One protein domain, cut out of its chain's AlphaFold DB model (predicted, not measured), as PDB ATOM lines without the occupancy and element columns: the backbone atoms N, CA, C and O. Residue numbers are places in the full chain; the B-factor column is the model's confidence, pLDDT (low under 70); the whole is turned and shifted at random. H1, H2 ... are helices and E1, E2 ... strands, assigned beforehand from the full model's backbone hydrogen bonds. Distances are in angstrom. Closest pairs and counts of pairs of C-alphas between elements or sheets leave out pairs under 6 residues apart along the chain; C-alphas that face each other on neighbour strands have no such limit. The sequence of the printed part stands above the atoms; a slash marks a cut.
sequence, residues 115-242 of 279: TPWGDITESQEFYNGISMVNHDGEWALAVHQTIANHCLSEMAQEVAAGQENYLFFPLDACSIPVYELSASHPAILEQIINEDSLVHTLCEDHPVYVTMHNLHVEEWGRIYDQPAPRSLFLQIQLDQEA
ATOM      1  N   THR A 115     -15.463 -31.411  12.644       92.81
ATOM      2  CA  THR A 115     -16.566 -30.461  12.753       92.81
ATOM      3  C   THR A 115     -17.151 -30.517  14.171       92.81
ATOM      4  O   THR A 115     -16.895 -31.483  14.898       92.81
ATOM      5  N   PRO A 116     -18.014 -29.564  14.563       92.25
ATOM      6  CA  PRO A 116     -18.818 -29.676  15.784       92.25
ATOM      7  C   PRO A 116     -19.672 -30.955  15.856       92.25
ATOM      8  O   PRO A 116     -20.107 -31.344  16.941       92.25
ATOM      9  N   TRP A 117     -19.927 -31.604  14.714       91.19
ATOM     10  CA  TRP A 117     -20.764 -32.799  14.598       91.19
ATOM     11  C   TRP A 117     -19.960 -34.106  14.612       91.19
ATOM     12  O   TRP A 117     -20.517 -35.150  14.936       91.19
ATOM     13  N   GLY A 118     -18.650 -34.050  14.353       92.88
ATOM     14  CA  GLY A 118     -17.761 -35.209  14.364       92.88
ATOM     15  C   GLY A 118     -16.650 -35.125  13.321       92.88
ATOM     16  O   GLY A 118     -16.380 -34.062  12.756       92.88
ATOM     17  N   ASP A 119     -15.994 -36.258  13.075       95.12
ATOM     18  CA  ASP A 119     -14.860 -36.352  12.152       95.12
ATOM     19  C   ASP A 119     -15.262 -35.965  10.722       95.12
ATOM     20  O   ASP A 119     -16.338 -36.335  10.238       95.12
ATOM     21  N   ILE A 120     -14.384 -35.226  10.042       95.44
ATOM     22  CA  ILE A 120     -14.598 -34.831   8.650       95.44
ATOM     23  C   ILE A 120     -14.394 -36.049   7.747       95.44
ATOM     24  O   ILE A 120     -13.342 -36.691   7.758       95.44
ATOM     25  N   THR A 121     -15.412 -36.355   6.949       94.44
ATOM     26  CA  THR A 121     -15.425 -37.484   6.005       94.44
ATOM     27  C   THR A 121     -15.027 -37.068   4.591       94.44
ATOM     28  O   THR A 121     -14.399 -37.846   3.873       94.44
ATOM     29  N   GLU A 122     -15.337 -35.829   4.209       94.62
ATOM     30  CA  GLU A 122     -14.999 -35.234   2.918       94.62
ATOM     31  C   GLU A 122     -14.723 -33.737   3.103       94.62
ATOM     32  O   GLU A 122     -15.330 -33.089   3.956       94.62
ATOM     33  N   SER A 123     -13.791 -33.179   2.331       95.00
ATOM     34  CA  SER A 123     -13.522 -31.738   2.330       95.00
ATOM     35  C   SER A 123     -13.096 -31.247   0.951       95.00
ATOM     36  O   SER A 123     -12.430 -31.963   0.201       95.00
ATOM     37  N   GLN A 124     -13.476 -30.013   0.637       94.69
ATOM     38  CA  GLN A 124     -13.081 -29.286  -0.560       94.69
ATOM     39  C   GLN A 124     -12.620 -27.886  -0.156       94.69
ATOM     40  O   GLN A 124     -13.418 -27.067   0.291       94.69
ATOM     41  N   GLU A 125     -11.330 -27.606  -0.311       95.19
ATOM     42  CA  GLU A 125     -10.776 -26.278  -0.048       95.19
ATOM     43  C   GLU A 125     -11.041 -25.334  -1.228       95.19
ATOM     44  O   GLU A 125     -10.803 -25.690  -2.384       95.19
ATOM     45  N   PHE A 126     -11.540 -24.133  -0.928       93.50
ATOM     46  CA  PHE A 126     -11.737 -23.060  -1.908       93.50
ATOM     47  C   PHE A 126     -10.630 -22.012  -1.817       93.50
ATOM     48  O   PHE A 126     -10.203 -21.454  -2.824       93.50
ATOM     49  N   TYR A 127     -10.177 -21.738  -0.597       94.25
ATOM     50  CA  TYR A 127      -9.152 -20.756  -0.282       94.25
ATOM     51  C   TYR A 127      -8.438 -21.183   1.006       94.25
ATOM     52  O   TYR A 127      -9.004 -21.935   1.795       94.25
ATOM     53  N   ASN A 128      -7.219 -20.694   1.241       94.75
ATOM     54  CA  ASN A 128      -6.479 -20.950   2.480       94.75
ATOM     55  C   ASN A 128      -7.340 -20.585   3.705       94.75
ATOM     56  O   ASN A 128      -7.639 -19.412   3.906       94.75
ATOM     57  N   GLY A 129      -7.768 -21.581   4.486       95.75
ATOM     58  CA  GLY A 129      -8.652 -21.388   5.641       95.75
ATOM     59  C   GLY A 129     -10.154 -21.290   5.330       95.75
ATOM     60  O   GLY A 129     -10.934 -21.025   6.246       95.75
ATOM     61  N   ILE A 130     -10.589 -21.517   4.085       97.31
ATOM     62  CA  ILE A 130     -12.007 -21.603   3.701       97.31
ATOM     63  C   ILE A 130     -12.253 -22.881   2.899       97.31
ATOM     64  O   ILE A 130     -11.747 -23.059   1.789       97.31
ATOM     65  N   SER A 131     -13.082 -23.766   3.441       97.06
ATOM     66  CA  SER A 131     -13.415 -25.039   2.804       97.06
ATOM     67  C   SER A 131     -14.878 -25.411   2.999       97.06
ATOM     68  O   SER A 131     -15.547 -24.940   3.913       97.06
ATOM     69  N   MET A 132     -15.385 -26.272   2.129       96.69
ATOM     70  CA  MET A 132     -16.632 -26.994   2.330       96.69
ATOM     71  C   MET A 132     -16.293 -28.354   2.939       96.69
ATOM     72  O   MET A 132     -15.468 -29.084   2.389       96.69
ATOM     73  N   VAL A 133     -16.891 -28.693   4.077       96.81
ATOM     74  CA  VAL A 133     -16.599 -29.927   4.821       96.81
ATOM     75  C   VAL A 133     -17.859 -30.752   5.018       96.81
ATOM     76  O   VAL A 133     -18.950 -30.204   5.168       96.81
ATOM     77  N   ASN A 134     -17.705 -32.072   5.033       95.06
ATOM     78  CA  ASN A 134     -18.789 -33.017   5.242       95.06
ATOM     79  C   ASN A 134     -18.562 -33.878   6.481       95.06
ATOM     80  O   ASN A 134     -17.496 -34.478   6.651       95.06
ATOM     81  N   HIS A 135     -19.610 -34.035   7.277       93.38
ATOM     82  CA  HIS A 135     -19.707 -35.055   8.307       93.38
ATOM     83  C   HIS A 135     -20.968 -35.896   8.064       93.38
ATOM     84  O   HIS A 135     -22.079 -35.389   8.187       93.38
ATOM     85  N   ASP A 136     -20.803 -37.172   7.701       90.12
ATOM     86  CA  ASP A 136     -21.903 -38.137   7.532       90.12
ATOM     87  C   ASP A 136     -23.068 -37.653   6.634       90.12
ATOM     88  O   ASP A 136     -24.231 -37.996   6.842       90.12
ATOM     89  N   GLY A 137     -22.761 -36.889   5.579       87.12
ATOM     90  CA  GLY A 137     -23.751 -36.349   4.638       87.12
ATOM     91  C   GLY A 137     -24.219 -34.922   4.945       87.12
ATOM     92  O   GLY A 137     -24.750 -34.269   4.044       87.12
ATOM     93  N   GLU A 138     -23.911 -34.401   6.132       90.62
ATOM     94  CA  GLU A 138     -24.150 -33.010   6.517       90.62
ATOM     95  C   GLU A 138     -22.974 -32.134   6.083       90.62
ATOM     96  O   GLU A 138     -21.830 -32.343   6.493       90.62
ATOM     97  N   TRP A 139     -23.251 -31.168   5.210       94.62
ATOM     98  CA  TRP A 139     -22.251 -30.258   4.660       94.62
ATOM     99  C   TRP A 139     -22.286 -28.902   5.361       94.62
ATOM    100  O   TRP A 139     -23.354 -28.387   5.700       94.62
ATOM    101  N   ALA A 140     -21.112 -28.303   5.533       96.38
ATOM    102  CA  ALA A 140     -20.963 -26.973   6.096       96.38
ATOM    103  C   ALA A 140     -19.786 -26.224   5.469       96.38
ATOM    104  O   ALA A 140     -18.751 -26.809   5.149       96.38
ATOM    105  N   LEU A 141     -19.926 -24.906   5.358       97.62
ATOM    106  CA  LEU A 141     -18.812 -24.011   5.081       97.62
ATOM    107  C   LEU A 141     -17.981 -23.863   6.365       97.62
ATOM    108  O   LEU A 141     -18.496 -23.415   7.387       97.62
ATOM    109  N   ALA A 142     -16.709 -24.233   6.315       97.94
ATOM    110  CA  ALA A 142     -15.733 -24.011   7.370       97.94
ATOM    111  C   ALA A 142     -14.887 -22.775   7.037       97.94
ATOM    112  O   ALA A 142     -14.275 -22.706   5.970       97.94
ATOM    113  N   VAL A 143     -14.836 -21.818   7.964       97.81
ATOM    114  CA  VAL A 143     -14.077 -20.565   7.833       97.81
ATOM    115  C   VAL A 143     -13.152 -20.417   9.035       97.81
ATOM    116  O   VAL A 143     -13.607 -20.466  10.179       97.81
ATOM    117  N   HIS A 144     -11.856 -20.237   8.796       96.75
ATOM    118  CA  HIS A 144     -10.886 -20.012   9.862       96.75
ATOM    119  C   HIS A 144     -11.200 -18.709  10.614       96.75
ATOM    120  O   HIS A 144     -11.557 -17.698  10.005       96.75
ATOM    121  N   GLN A 145     -11.036 -18.700  11.938       94.56
ATOM    122  CA  GLN A 145     -11.411 -17.575  12.802       94.56
ATOM    123  C   GLN A 145     -10.730 -16.264  12.412       94.56
ATOM    124  O   GLN A 145     -11.370 -15.219  12.452       94.56
ATOM    125  N   THR A 146      -9.465 -16.299  11.989       92.88
ATOM    126  CA  THR A 146      -8.771 -15.099  11.489       92.88
ATOM    127  C   THR A 146      -9.525 -14.477  10.312       92.88
ATOM    128  O   THR A 146      -9.791 -13.281  10.319       92.88
ATOM    129  N   ILE A 147      -9.954 -15.291   9.345       94.50
ATOM    130  CA  ILE A 147     -10.710 -14.821   8.178       94.50
ATOM    131  C   ILE A 147     -12.070 -14.289   8.616       94.50
ATOM    132  O   ILE A 147     -12.463 -13.201   8.207       94.50
ATOM    133  N   ALA A 148     -12.766 -15.017   9.492       95.31
ATOM    134  CA  ALA A 148     -14.046 -14.573  10.027       95.31
ATOM    135  C   ALA A 148     -13.937 -13.198  10.706       95.31
ATOM    136  O   ALA A 148     -14.718 -12.304  10.405       95.31
ATOM    137  N   ASN A 149     -12.917 -12.985  11.535       93.19
ATOM    138  CA  ASN A 149     -12.707 -11.717  12.236       93.19
ATOM    139  C   ASN A 149     -12.416 -10.541  11.294       93.19
ATOM    140  O   ASN A 149     -12.753  -9.404  11.620       93.19
ATOM    141  N   HIS A 150     -11.775 -10.795  10.151       90.38
ATOM    142  CA  HIS A 150     -11.427  -9.753   9.185       90.38
ATOM    143  C   HIS A 150     -12.500  -9.511   8.124       90.38
ATOM    144  O   HIS A 150     -12.556  -8.419   7.560       90.38
ATOM    145  N   CYS A 151     -13.311 -10.520   7.805       93.94
ATOM    146  CA  CYS A 151     -14.158 -10.503   6.612       93.94
ATOM    147  C   CYS A 151     -15.638 -10.764   6.883       93.94
ATOM    148  O   CYS A 151     -16.439 -10.506   5.990       93.94
ATOM    149  N   LEU A 152     -16.003 -11.267   8.066       96.25
ATOM    150  CA  LEU A 152     -17.387 -11.562   8.420       96.25
ATOM    151  C   LEU A 152     -17.915 -10.593   9.475       96.25
ATOM    152  O   LEU A 152     -17.248 -10.302  10.471       96.25
ATOM    153  N   SER A 153     -19.151 -10.141   9.288       95.25
ATOM    154  CA  SER A 153     -19.868  -9.336  10.271       95.25
ATOM    155  C   SER A 153     -20.175 -10.135  11.540       95.25
ATOM    156  O   SER A 153     -20.272 -11.363  11.525       95.25
ATOM    157  N   GLU A 154     -20.391  -9.433  12.656       94.12
ATOM    158  CA  GLU A 154     -20.824 -10.066  13.912       94.12
ATOM    159  C   GLU A 154     -22.108 -10.888  13.706       94.12
ATOM    160  O   GLU A 154     -22.213 -12.004  14.207       94.12
ATOM    161  N   MET A 155     -23.039 -10.390  12.880       93.38
ATOM    162  CA  MET A 155     -24.279 -11.095  12.537       93.38
ATOM    163  C   MET A 155     -24.025 -12.425  11.820       93.38
ATOM    164  O   MET A 155     -24.734 -13.397  12.071       93.38
ATOM    165  N   ALA A 156     -23.025 -12.480  10.935       94.44
ATOM    166  CA  ALA A 156     -22.623 -13.728  10.301       94.44
ATOM    167  C   ALA A 156     -22.048 -14.693  11.344       94.44
ATOM    168  O   ALA A 156     -22.431 -15.854  11.391       94.44
ATOM    169  N   GLN A 157     -21.160 -14.220  12.218       94.19
ATOM    170  CA  GLN A 157     -20.489 -15.076  13.199       94.19
ATOM    171  C   GLN A 157     -21.440 -15.636  14.273       94.19
ATOM    172  O   GLN A 157     -21.219 -16.747  14.755       94.19
ATOM    173  N   GLU A 158     -22.519 -14.924  14.619       90.69
ATOM    174  CA  GLU A 158     -23.511 -15.350  15.623       90.69
ATOM    175  C   GLU A 158     -24.237 -16.659  15.278       90.69
ATOM    176  O   GLU A 158     -24.679 -17.372  16.182       90.69
ATOM    177  N   VAL A 159     -24.362 -16.992  13.989       85.81
ATOM    178  CA  VAL A 159     -25.044 -18.219  13.539       85.81
ATOM    179  C   VAL A 159     -24.102 -19.420  13.402       85.81
ATOM    180  O   VAL A 159     -24.551 -20.523  13.091       85.81
ATOM    181  N   ALA A 160     -22.801 -19.229  13.636       92.88
ATOM    182  CA  ALA A 160     -21.799 -20.272  13.478       92.88
ATOM    183  C   ALA A 160     -21.757 -21.248  14.659       92.88
ATOM    184  O   ALA A 160     -21.886 -20.871  15.827       92.88
ATOM    185  N   ALA A 161     -21.426 -22.504  14.366       92.56
ATOM    186  CA  ALA A 161     -20.926 -23.429  15.373       92.56
ATOM    187  C   ALA A 161     -19.390 -23.357  15.408       92.56
ATOM    188  O   ALA A 161     -18.731 -23.654  14.414       92.56
ATOM    189  N   GLY A 162     -18.811 -22.940  16.535       91.94
ATOM    190  CA  GLY A 162     -17.356 -22.841  16.701       91.94
ATOM    191  C   GLY A 162     -16.721 -24.160  17.147       91.94
ATOM    192  O   GLY A 162     -17.208 -24.789  18.086       91.94
ATOM    193  N   GLN A 163     -15.615 -24.551  16.513       91.75
ATOM    194  CA  GLN A 163     -14.783 -25.685  16.927       91.75
ATOM    195  C   GLN A 163     -13.310 -25.382  16.622       91.75
ATOM    196  O   GLN A 163     -12.949 -25.057  15.493       91.75
ATOM    197  N   GLU A 164     -12.460 -25.491  17.646       89.81
ATOM    198  CA  GLU A 164     -11.034 -25.127  17.586       89.81
ATOM    199  C   GLU A 164     -10.812 -23.714  17.023       89.81
ATOM    200  O   GLU A 164     -11.212 -22.749  17.672       89.81
ATOM    201  N   ASN A 165     -10.200 -23.601  15.837       93.25
ATOM    202  CA  ASN A 165      -9.886 -22.349  15.147       93.25
ATOM    203  C   ASN A 165     -10.844 -22.050  13.983       93.25
ATOM    204  O   ASN A 165     -10.565 -21.172  13.171       93.25
ATOM    205  N   TYR A 166     -11.965 -22.767  13.876       96.75
ATOM    206  CA  TYR A 166     -12.896 -22.650  12.756       96.75
ATOM    207  C   TYR A 166     -14.323 -22.343  13.214       96.75
ATOM    208  O   TYR A 166     -14.781 -22.786  14.271       96.75
ATOM    209  N   LEU A 167     -15.020 -21.583  12.374       97.62
ATOM    210  CA  LEU A 167     -16.459 -21.373  12.405       97.62
ATOM    211  C   LEU A 167     -17.097 -22.225  11.308       97.62
ATOM    212  O   LEU A 167     -16.656 -22.189  10.160       97.62
ATOM    213  N   PHE A 168     -18.123 -22.990  11.669       97.75
ATOM    214  CA  PHE A 168     -18.827 -23.889  10.762       97.75
ATOM    215  C   PHE A 168     -20.251 -23.389  10.526       97.75
ATOM    216  O   PHE A 168     -21.008 -23.178  11.477       97.75
ATOM    217  N   PHE A 169     -20.609 -23.239   9.253       97.00
ATOM    218  CA  PHE A 169     -21.900 -22.743   8.791       97.00
ATOM    219  C   PHE A 169     -22.615 -23.830   7.985       97.00
ATOM    220  O   PHE A 169     -22.206 -24.108   6.852       97.00
ATOM    221  N   PRO A 170     -23.664 -24.459   8.540       94.94
ATOM    222  CA  PRO A 170     -24.533 -25.367   7.795       94.94
ATOM    223  C   PRO A 170     -25.060 -24.742   6.495       94.94
ATOM    224  O   PRO A 170     -25.202 -23.521   6.401       94.94
ATOM    225  N   LEU A 171     -25.364 -25.566   5.489       93.56
ATOM    226  CA  LEU A 171     -25.792 -25.086   4.165       93.56
ATOM    227  C   LEU A 171     -27.083 -24.254   4.159       93.56
ATOM    228  O   LEU A 171     -27.286 -23.465   3.236       93.56
ATOM    229  N   ASP A 172     -27.947 -24.419   5.156       90.56
ATOM    230  CA  ASP A 172     -29.163 -23.628   5.351       90.56
ATOM    231  C   ASP A 172     -28.917 -22.315   6.119       90.56
ATOM    232  O   ASP A 172     -29.787 -21.449   6.143       90.56
ATOM    233  N   ALA A 173     -27.723 -22.134   6.692       91.56
ATOM    234  CA  ALA A 173     -27.323 -20.965   7.477       91.56
ATOM    235  C   ALA A 173     -26.075 -20.246   6.920       91.56
ATOM    236  O   ALA A 173     -25.533 -19.351   7.567       91.56
ATOM    237  N   CYS A 174     -25.595 -20.617   5.727       96.00
ATOM    238  CA  CYS A 174     -24.359 -20.075   5.153       96.00
ATOM    239  C   CYS A 174     -24.561 -18.901   4.177       96.00
ATOM    240  O   CYS A 174     -23.589 -18.420   3.601       96.00
ATOM    241  N   SER A 175     -25.789 -18.407   3.986       97.19
ATOM    242  CA  SER A 175     -26.084 -17.346   3.008       97.19
ATOM    243  C   SER A 175     -25.344 -16.032   3.313       97.19
ATOM    244  O   SER A 175     -24.684 -15.491   2.427       97.19
ATOM    245  N   ILE A 176     -25.378 -15.553   4.564       97.38
ATOM    246  CA  ILE A 176     -24.644 -14.350   4.997       97.38
ATOM    247  C   ILE A 176     -23.128 -14.506   4.780       97.38
ATOM    248  O   ILE A 176     -22.558 -13.687   4.057       97.38
ATOM    249  N   PRO A 177     -22.444 -15.529   5.339       97.56
ATOM    250  CA  PRO A 177     -20.998 -15.636   5.180       97.56
ATOM    251  C   PRO A 177     -20.573 -15.862   3.725       97.56
ATOM    252  O   PRO A 177     -19.550 -15.324   3.317       97.56
ATOM    253  N   VAL A 178     -21.347 -16.596   2.915       97.69
ATOM    254  CA  VAL A 178     -21.060 -16.737   1.476       97.69
ATOM    255  C   VAL A 178     -21.128 -15.382   0.772       97.69
ATOM    256  O   VAL A 178     -20.217 -15.051   0.015       97.69
ATOM    257  N   TYR A 179     -22.164 -14.585   1.047       97.25
ATOM    258  CA  TYR A 179     -22.311 -13.250   0.469       97.25
ATOM    259  C   TYR A 179     -21.147 -12.331   0.857       97.25
ATOM    260  O   TYR A 179     -20.499 -11.760  -0.020       97.25
ATOM    261  N   GLU A 180     -20.811 -12.242   2.144       96.94
ATOM    262  CA  GLU A 180     -19.737 -11.366   2.629       96.94
ATOM    263  C   GLU A 180     -18.354 -11.796   2.127       96.94
ATOM    264  O   GLU A 180     -17.581 -10.965   1.645       96.94
ATOM    265  N   LEU A 181     -18.050 -13.098   2.161       97.44
ATOM    266  CA  LEU A 181     -16.771 -13.610   1.668       97.44
ATOM    267  C   LEU A 181     -16.627 -13.422   0.159       97.44
ATOM    268  O   LEU A 181     -15.516 -13.171  -0.301       97.44
ATOM    269  N   SER A 182     -17.715 -13.492  -0.614       96.31
ATOM    270  CA  SER A 182     -17.659 -13.296  -2.069       96.31
ATOM    271  C   SER A 182     -17.160 -11.903  -2.479       96.31
ATOM    272  O   SER A 182     -16.580 -11.755  -3.554       96.31
ATOM    273  N   ALA A 183     -17.307 -10.897  -1.607       92.25
ATOM    274  CA  ALA A 183     -16.834  -9.537  -1.858       92.25
ATOM    275  C   ALA A 183     -15.301  -9.398  -1.769       92.25
ATOM    276  O   ALA A 183     -14.731  -8.501  -2.390       92.25
ATOM    277  N   SER A 184     -14.631 -10.267  -1.005       90.25
ATOM    278  CA  SER A 184     -13.182 -10.209  -0.756       90.25
ATOM    279  C   SER A 184     -12.409 -11.431  -1.267       90.25
ATOM    280  O   SER A 184     -11.203 -11.336  -1.485       90.25
ATOM    281  N   HIS A 185     -13.086 -12.555  -1.515       93.94
ATOM    282  CA  HIS A 185     -12.487 -13.823  -1.932       93.94
ATOM    283  C   HIS A 185     -13.097 -14.304  -3.258       93.94
ATOM    284  O   HIS A 185     -14.146 -14.958  -3.258       93.94
ATOM    285  N   PRO A 186     -12.425 -14.062  -4.402       94.50
ATOM    286  CA  PRO A 186     -12.917 -14.474  -5.719       94.50
ATOM    287  C   PRO A 186     -13.237 -15.971  -5.826       94.50
ATOM    288  O   PRO A 186     -14.208 -16.344  -6.473       94.50
ATOM    289  N   ALA A 187     -12.483 -16.826  -5.129       95.12
ATOM    290  CA  ALA A 187     -12.724 -18.268  -5.115       95.12
ATOM    291  C   ALA A 187     -14.103 -18.651  -4.546       95.12
ATOM    292  O   ALA A 187     -14.666 -19.666  -4.953       95.12
ATOM    293  N   ILE A 188     -14.652 -17.845  -3.628       96.56
ATOM    294  CA  ILE A 188     -15.993 -18.040  -3.056       96.56
ATOM    295  C   ILE A 188     -17.062 -17.519  -4.008       96.56
ATOM    296  O   ILE A 188     -18.065 -18.197  -4.217       96.56
ATOM    297  N   LEU A 189     -16.823 -16.367  -4.641       96.38
ATOM    298  CA  LEU A 189     -17.697 -15.844  -5.691       96.38
ATOM    299  C   LEU A 189     -17.887 -16.868  -6.822       96.38
ATOM    300  O   LEU A 189     -19.002 -17.068  -7.291       96.38
ATOM    301  N   GLU A 190     -16.824 -17.580  -7.204       96.06
ATOM    302  CA  GLU A 190     -16.872 -18.651  -8.209       96.06
ATOM    303  C   GLU A 190     -17.718 -19.869  -7.794       96.06
ATOM    304  O   GLU A 190     -18.152 -20.625  -8.664       96.06
ATOM    305  N   GLN A 191     -17.980 -20.070  -6.495       96.31
ATOM    306  CA  GLN A 191     -18.862 -21.149  -6.026       96.31
ATOM    307  C   GLN A 191     -20.351 -20.790  -6.135       96.31
ATOM    308  O   GLN A 191     -21.198 -21.686  -6.061       96.31
ATOM    309  N   ILE A 192     -20.685 -19.505  -6.298       97.50
ATOM    310  CA  ILE A 192     -22.068 -19.035  -6.399       97.50
ATOM    311  C   ILE A 192     -22.567 -19.292  -7.821       97.50
ATOM    312  O   ILE A 192     -22.190 -18.616  -8.776       97.50
ATOM    313  N   ILE A 193     -23.448 -20.276  -7.965       97.38
ATOM    314  CA  ILE A 193     -24.030 -20.666  -9.258       97.38
ATOM    315  C   ILE A 193     -25.343 -19.938  -9.568       97.38
ATOM    316  O   ILE A 193     -25.807 -19.966 -10.708       97.38
ATOM    317  N   ASN A 194     -25.962 -19.318  -8.560       97.19
ATOM    318  CA  ASN A 194     -27.205 -18.572  -8.704       97.19
ATOM    319  C   ASN A 194     -27.270 -17.432  -7.675       97.19
ATOM    320  O   ASN A 194     -27.599 -17.648  -6.508       97.19
ATOM    321  N   GLU A 195     -26.953 -16.221  -8.129       96.88
ATOM    322  CA  GLU A 195     -26.983 -15.010  -7.307       96.88
ATOM    323  C   GLU A 195     -28.408 -14.642  -6.866       96.88
ATOM    324  O   GLU A 195     -28.610 -14.289  -5.706       96.88
ATOM    325  N   ASP A 196     -29.411 -14.816  -7.736       97.38
ATOM    326  CA  ASP A 196     -30.812 -14.524  -7.409       97.38
ATOM    327  C   ASP A 196     -31.292 -15.399  -6.242       97.38
ATOM    328  O   ASP A 196     -31.934 -14.911  -5.315       97.38
ATOM    329  N   SER A 197     -30.917 -16.686  -6.229       97.75
ATOM    330  CA  SER A 197     -31.210 -17.597  -5.113       97.75
ATOM    331  C   SER A 197     -30.531 -17.160  -3.814       97.75
ATOM    332  O   SER A 197     -31.158 -17.210  -2.753       97.75
ATOM    333  N   LEU A 198     -29.276 -16.699  -3.873       97.81
ATOM    334  CA  LEU A 198     -28.548 -16.214  -2.698       97.81
ATOM    335  C   LEU A 198     -29.237 -14.982  -2.112       97.81
ATOM    336  O   LEU A 198     -29.557 -14.953  -0.925       97.81
ATOM    337  N   VAL A 199     -29.511 -13.990  -2.958       97.31
ATOM    338  CA  VAL A 199     -30.146 -12.732  -2.563       97.31
ATOM    339  C   VAL A 199     -31.565 -12.958  -2.044       97.31
ATOM    340  O   VAL A 199     -31.913 -12.422  -0.993       97.31
ATOM    341  N   HIS A 200     -32.354 -13.809  -2.701       98.06
ATOM    342  CA  HIS A 200     -33.678 -14.187  -2.214       98.06
ATOM    343  C   HIS A 200     -33.611 -14.853  -0.834       98.06
ATOM    344  O   HIS A 200     -34.380 -14.516   0.065       98.06
ATOM    345  N   THR A 201     -32.648 -15.760  -0.638       97.56
ATOM    346  CA  THR A 201     -32.430 -16.424   0.656       97.56
ATOM    347  C   THR A 201     -32.073 -15.407   1.740       97.56
ATOM    348  O   THR A 201     -32.637 -15.454   2.830       97.56
ATOM    349  N   LEU A 202     -31.202 -14.435   1.447       97.31
ATOM    350  CA  LEU A 202     -30.873 -13.350   2.380       97.31
ATOM    351  C   LEU A 202     -32.104 -12.511   2.746       97.31
ATOM    352  O   LEU A 202     -32.300 -12.195   3.919       97.31
ATOM    353  N   CYS A 203     -32.932 -12.150   1.764       97.44
ATOM    354  CA  CYS A 203     -34.132 -11.345   1.982       97.44
ATOM    355  C   CYS A 203     -35.183 -12.063   2.837       97.44
ATOM    356  O   CYS A 203     -35.750 -11.439   3.736       97.44
ATOM    357  N   GLU A 204     -35.416 -13.350   2.587       96.62
ATOM    358  CA  GLU A 204     -36.424 -14.140   3.300       96.62
ATOM    359  C   GLU A 204     -35.955 -14.583   4.694       96.62
ATOM    360  O   GLU A 204     -36.690 -14.430   5.670       96.62
ATOM    361  N   ASP A 205     -34.732 -15.110   4.809       95.50
ATOM    362  CA  ASP A 205     -34.247 -15.718   6.056       95.50
ATOM    363  C   ASP A 205     -33.525 -14.723   6.972       95.50
ATOM    364  O   ASP A 205     -33.513 -14.892   8.195       95.50
ATOM    365  N   HIS A 206     -32.967 -13.646   6.410       95.75
ATOM    366  CA  HIS A 206     -32.176 -12.664   7.152       95.75
ATOM    367  C   HIS A 206     -32.599 -11.203   6.880       95.75
ATOM    368  O   HIS A 206     -31.750 -10.340   6.632       95.75
ATOM    369  N   PRO A 207     -33.892 -10.842   7.014       96.38
ATOM    370  CA  PRO A 207     -34.377  -9.493   6.692       96.38
ATOM    371  C   PRO A 207     -33.734  -8.386   7.547       96.38
ATOM    372  O   PRO A 207     -33.580  -7.246   7.096       96.38
ATOM    373  N   VAL A 208     -33.331  -8.706   8.783       96.12
ATOM    374  CA  VAL A 208     -32.609  -7.771   9.665       96.12
ATOM    375  C   VAL A 208     -31.215  -7.476   9.114       96.12
ATOM    376  O   VAL A 208     -30.830  -6.309   9.051       96.12
ATOM    377  N   TYR A 209     -30.495  -8.508   8.667       96.38
ATOM    378  CA  TYR A 209     -29.184  -8.359   8.037       96.38
ATOM    379  C   TYR A 209     -29.283  -7.483   6.787       96.38
ATOM    380  O   TYR A 209     -28.592  -6.472   6.692       96.38
ATOM    381  N   VAL A 210     -30.223  -7.793   5.889       97.44
ATOM    382  CA  VAL A 210     -30.451  -7.028   4.652       97.44
ATOM    383  C   VAL A 210     -30.749  -5.558   4.946       97.44
ATOM    384  O   VAL A 210     -30.197  -4.665   4.302       97.44
ATOM    385  N   THR A 211     -31.583  -5.287   5.952       97.06
ATOM    386  CA  THR A 211     -31.887  -3.914   6.374       97.06
ATOM    387  C   THR A 211     -30.630  -3.192   6.855       97.06
ATOM    388  O   THR A 211     -30.376  -2.063   6.437       97.06
ATOM    389  N   MET A 212     -29.833  -3.833   7.713       95.75
ATOM    390  CA  MET A 212     -28.613  -3.243   8.266       95.75
ATOM    391  C   MET A 212     -27.543  -3.016   7.198       95.75
ATOM    392  O   MET A 212     -26.949  -1.941   7.169       95.75
ATOM    393  N   HIS A 213     -27.341  -3.970   6.292       95.62
ATOM    394  CA  HIS A 213     -26.429  -3.839   5.156       95.62
ATOM    395  C   HIS A 213     -26.817  -2.649   4.273       95.62
ATOM    396  O   HIS A 213     -26.019  -1.737   4.065       95.62
ATOM    397  N   ASN A 214     -28.086  -2.579   3.856       97.19
ATOM    398  CA  ASN A 214     -28.592  -1.543   2.951       97.19
ATOM    399  C   ASN A 214     -28.512  -0.109   3.507       97.19
ATOM    400  O   ASN A 214     -28.567   0.849   2.729       97.19
ATOM    401  N   LEU A 215     -28.399   0.047   4.831       96.75
ATOM    402  CA  LEU A 215     -28.183   1.339   5.491       96.75
ATOM    403  C   LEU A 215     -26.733   1.835   5.396       96.75
ATOM    404  O   LEU A 215     -26.515   3.041   5.503       96.75
ATOM    405  N   HIS A 216     -25.764   0.937   5.209       93.06
ATOM    406  CA  HIS A 216     -24.330   1.250   5.230       93.06
ATOM    407  C   HIS A 216     -23.667   1.201   3.851       93.06
ATOM    408  O   HIS A 216     -22.492   1.543   3.729       93.06
ATOM    409  N   VAL A 217     -24.407   0.811   2.813       93.56
ATOM    410  CA  VAL A 217     -23.917   0.743   1.433       93.56
ATOM    411  C   VAL A 217     -24.612   1.755   0.527       93.56
ATOM    412  O   VAL A 217     -25.754   2.170   0.748       93.56
ATOM    413  N   GLU A 218     -23.903   2.133  -0.533       93.31
ATOM    414  CA  GLU A 218     -24.445   2.926  -1.633       93.31
ATOM    415  C   GLU A 218     -25.545   2.163  -2.384       93.31
ATOM    416  O   GLU A 218     -25.640   0.939  -2.311       93.31
ATOM    417  N   GLU A 219     -26.366   2.878  -3.157       91.19
ATOM    418  CA  GLU A 219     -27.537   2.305  -3.843       91.19
ATOM    419  C   GLU A 219     -27.215   1.072  -4.702       91.19
ATOM    420  O   GLU A 219     -28.007   0.131  -4.738       91.19
ATOM    421  N   TRP A 220     -26.049   1.064  -5.354       88.00
ATOM    422  CA  TRP A 220     -25.595  -0.032  -6.213       88.00
ATOM    423  C   TRP A 220     -25.158  -1.285  -5.441       88.00
ATOM    424  O   TRP A 220     -25.116  -2.357  -6.030       88.00
ATOM    425  N   GLY A 221     -24.828  -1.161  -4.152       90.00
ATOM    426  CA  GLY A 221     -24.422  -2.276  -3.290       90.00
ATOM    427  C   GLY A 221     -25.564  -2.845  -2.445       90.00
ATOM    428  O   GLY A 221     -25.336  -3.736  -1.626       90.00
ATOM    429  N   ARG A 222     -26.782  -2.309  -2.595       96.12
ATOM    430  CA  ARG A 222     -27.950  -2.751  -1.833       96.12
ATOM    431  C   ARG A 222     -28.453  -4.108  -2.311       96.12
ATOM    432  O   ARG A 222     -28.537  -4.374  -3.505       96.12
ATOM    433  N   ILE A 223     -28.872  -4.916  -1.349       96.62
ATOM    434  CA  ILE A 223     -29.523  -6.204  -1.549       96.62
ATOM    435  C   ILE A 223     -31.018  -5.945  -1.766       96.62
ATOM    436  O   ILE A 223     -31.691  -5.379  -0.898       96.62
ATOM    437  N   TYR A 224     -31.533  -6.357  -2.923       94.44
ATOM    438  CA  TYR A 224     -32.950  -6.276  -3.273       94.44
ATOM    439  C   TYR A 224     -33.483  -7.660  -3.585       94.44
ATOM    440  O   TYR A 224     -32.850  -8.395  -4.334       94.44
ATOM    441  N   ASP A 225     -34.665  -7.974  -3.065       95.56
ATOM    442  CA  ASP A 225     -35.273  -9.275  -3.301       95.56
ATOM    443  C   ASP A 225     -35.511  -9.531  -4.797       95.56
ATOM    444  O   ASP A 225     -36.026  -8.676  -5.528       95.56
ATOM    445  N   GLN A 226     -35.145 -10.736  -5.227       91.75
ATOM    446  CA  GLN A 226     -35.389 -11.269  -6.558       91.75
ATOM    447  C   GLN A 226     -36.023 -12.652  -6.403       91.75
ATOM    448  O   GLN A 226     -35.337 -13.572  -5.974       91.75
ATOM    449  N   PRO A 227     -37.313 -12.838  -6.737       93.62
ATOM    450  CA  PRO A 227     -37.985 -14.115  -6.518       93.62
ATOM    451  C   PRO A 227     -37.253 -15.295  -7.178       93.62
ATOM    452  O   PRO A 227     -37.194 -15.394  -8.405       93.62
ATOM    453  N   ALA A 228     -36.747 -16.214  -6.357       95.38
ATOM    454  CA  ALA A 228     -36.006 -17.403  -6.772       95.38
ATOM    455  C   ALA A 228     -36.223 -18.545  -5.759       95.38
ATOM    456  O   ALA A 228     -36.712 -18.311  -4.659       95.38
ATOM    457  N   PRO A 229     -35.895 -19.808  -6.072       93.75
ATOM    458  CA  PRO A 229     -35.843 -20.846  -5.047       93.75
ATOM    459  C   PRO A 229     -34.819 -20.494  -3.961       93.75
ATOM    460  O   PRO A 229     -33.715 -20.048  -4.275       93.75
ATOM    461  N   ARG A 230     -35.166 -20.714  -2.692       94.19
ATOM    462  CA  ARG A 230     -34.255 -20.514  -1.556       94.19
ATOM    463  C   ARG A 230     -33.189 -21.603  -1.494       94.19
ATOM    464  O   ARG A 230     -33.452 -22.733  -1.893       94.19
ATOM    465  N   SER A 231     -32.031 -21.267  -0.932       93.94
ATOM    466  CA  SER A 231     -30.953 -22.210  -0.616       93.94
ATOM    467  C   SER A 231     -30.496 -23.063  -1.806       93.94
ATOM    468  O   SER A 231     -30.139 -24.218  -1.618       93.94
ATOM    469  N   LEU A 232     -30.506 -22.509  -3.027       96.19
ATOM    470  CA  LEU A 232     -30.038 -23.156  -4.261       96.19
ATOM    471  C   LEU A 232     -28.992 -22.293  -4.984       96.19
ATOM    472  O   LEU A 232     -29.009 -22.149  -6.210       96.19
ATOM    473  N   PHE A 233     -28.089 -21.691  -4.214       97.19
ATOM    474  CA  PHE A 233     -27.062 -20.781  -4.715       97.19
ATOM    475  C   PHE A 233     -25.676 -21.422  -4.834       97.19
ATOM    476  O   PHE A 233     -24.815 -20.863  -5.509       97.19
ATOM    477  N   LEU A 234     -25.466 -22.606  -4.250       97.00
ATOM    478  CA  LEU A 234     -24.262 -23.429  -4.409       97.00
ATOM    479  C   LEU A 234     -24.588 -24.738  -5.136       97.00
ATOM    480  O   LEU A 234     -25.655 -25.324  -4.939       97.00
ATOM    481  N   GLN A 235     -23.628 -25.272  -5.901       95.06
ATOM    482  CA  GLN A 235     -23.794 -26.570  -6.576       95.06
ATOM    483  C   GLN A 235     -24.123 -27.700  -5.590       95.06
ATOM    484  O   GLN A 235     -24.966 -28.548  -5.864       95.06
ATOM    485  N   ILE A 236     -23.510 -27.673  -4.408       93.12
ATOM    486  CA  ILE A 236     -23.711 -28.694  -3.379       93.12
ATOM    487  C   ILE A 236     -25.136 -28.719  -2.819       93.12
ATOM    488  O   ILE A 236     -25.650 -29.787  -2.489       93.12
ATOM    489  N   GLN A 237     -25.802 -27.563  -2.769       94.69
ATOM    490  CA  GLN A 237     -27.197 -27.474  -2.350       94.69
ATOM    491  C   GLN A 237     -28.125 -28.097  -3.404       94.69
ATOM    492  O   GLN A 237     -29.016 -28.871  -3.057       94.69
ATOM    493  N   LEU A 238     -27.873 -27.841  -4.698       92.81
ATOM    494  CA  LEU A 238     -28.607 -28.503  -5.787       92.81
ATOM    495  C   LEU A 238     -28.444 -30.025  -5.737       92.81
ATOM    496  O   LEU A 238     -29.413 -30.764  -5.917       92.81
ATOM    497  N   ASP A 239     -27.223 -30.494  -5.486       91.50
ATOM    498  CA  ASP A 239     -26.925 -31.921  -5.426       91.50
ATOM    499  C   ASP A 239     -27.615 -32.601  -4.230       91.50
ATOM    500  O   ASP A 239     -28.042 -33.754  -4.346       91.50
ATOM    501  N   GLN A 240     -27.757 -31.906  -3.093       87.06
ATOM    502  CA  GLN A 240     -28.508 -32.396  -1.932       87.06
ATOM    503  C   GLN A 240     -30.015 -32.473  -2.206       87.06
ATOM    504  O   GLN A 240     -30.613 -33.528  -1.981       87.06
ATOM    505  N   GLU A 241     -30.616 -31.418  -2.760       87.44
ATOM    506  CA  GLU A 241     -32.039 -31.409  -3.134       87.44
ATOM    507  C   GLU A 241     -32.361 -32.504  -4.165       87.44
ATOM    508  O   GLU A 241     -33.360 -33.215  -4.053       87.44
ATOM    509  N   ALA A 242     -31.468 -32.744  -5.132       84.81
ATOM    510  CA  ALA A 242     -31.640 -33.812  -6.117       84.81
ATOM    511  C   ALA A 242     -31.597 -35.229  -5.507       84.81
ATOM    512  O   ALA A 242     -32.186 -36.161  -6.066       84.81
TER     513      ALA A 242
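AT A GLANCE: This is residues 115 to 242 of the 279 residues of an uncharacterized protein of Paenibacillus sonchi (UniProt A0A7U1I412). A strongly twisted sheet of five strands forms one end of this domain, and two helices that meet at a corner, H5 and H6, form the other. H3 sits between them near the middle, with the shorter helices H1, H2 and H4 round it; residues 215 to 220 stick out, and a long link then leads back to H7, which only grazes the sheet. The printed part has 128 residues, with seven named helices and five named strands in the order E1, E2, E3, H1, H2, E4, E5, H3, H4, H5, H6, H7. The sheet's order is E1, E2, E3, E5, E4, all antiparallel, and the class is mixed, helices and strands. The whole is compact, with a radius of gyration of the C-alphas of 14.0 A and spans of 43 by 34 by 24 A.

IN THESE COORDINATES: E1, residues 122 to 127, begins at C-alpha 122 at (-14.999, -35.234, 2.918) and is 15.9 A long from first to last C-alpha. E2, residues 130 to 135, is 16.2 A long, and E3, residues 138 to 144, the longest strand by residues, 18.9 A. H1, residues 145 to 151, and H2, residues 154 to 158, follow. E4, residues 161 to 163, is the shortest strand at 6.7 A, and E5, residues 166 to 170, is 12.9 A long. H3 is residues 175 to 182, 10.6 A, and H4 residues 186 to 189. H5, residues 195 to 205, is the longest helix by residues at 15.2 A and begins at C-alpha 195 at (-26.983, -15.010, -7.307). H6, residues 207 to 216, is 14.8 A long. H7, residues 235 to 242, is 10.7 A long and ends at C-alpha 242 at (-31.640, -33.812, -6.117).

HOW THE PARTS SIT: E1, E2 and E3 form a meander, each strand the antiparallel neighbour of the one before. In the hairpin of E1 and E2, N 124 and O 132 are 2.8 A apart, within hydrogen-bond range; in that of E2 and E3, N 133 and O 140 are 2.9 A apart. E3 pairs with E5 through N 141 and O 169, 2.8 A, and E4 and E5, a hairpin, through N 168 and O 161, 2.9 A. E3, H1, H2 and E4 form a split strand-helix-strand unit, two strands running the same way with E5 between them in the sheet; its crossover is right-handed. H1 is on the sheet at a height of 8.5 A. H2, H3 and H4 are on the sheet too but only graze it. H2 and H3 are close but not clearly touching, the closest C-alphas being those of Ala 156 and Pro 177, 5.7 A. H3 and H4 touch, closest at the C-alphas of Ser 182 and Leu 189, 4.4 A. H3 and H5 touch at a steep tilt of 42 degrees, opposite ways, closest at the C-alphas of Ser 175 and Leu 202, 6.3 A. H5 and H6 only just touch, only at the corner, with 3 pairs of C-alphas within 8 A, the closest those of Cys 203 and Val 210, 6.3 A. H5 and H6 are not on the sheet. H7 touches no helix and is only just on the sheet, with 5 pairs of C-alphas within 10 A. Every O i to N i+4 pair is within hydrogen-bond range in H1, H2, H3, H5 and H7; H6 has 5 of 6, and H4 is too short for such a pair.

THE WHOLE: The two C-alphas farthest apart are those of Asp 119 and Glu 219, 43.7 A. The printed part has no cut. The link from H6 to H7, 18 residues, is long; the other links are tight. The mean pLDDT of the printed part is 94.6, and no printed residue is under 70.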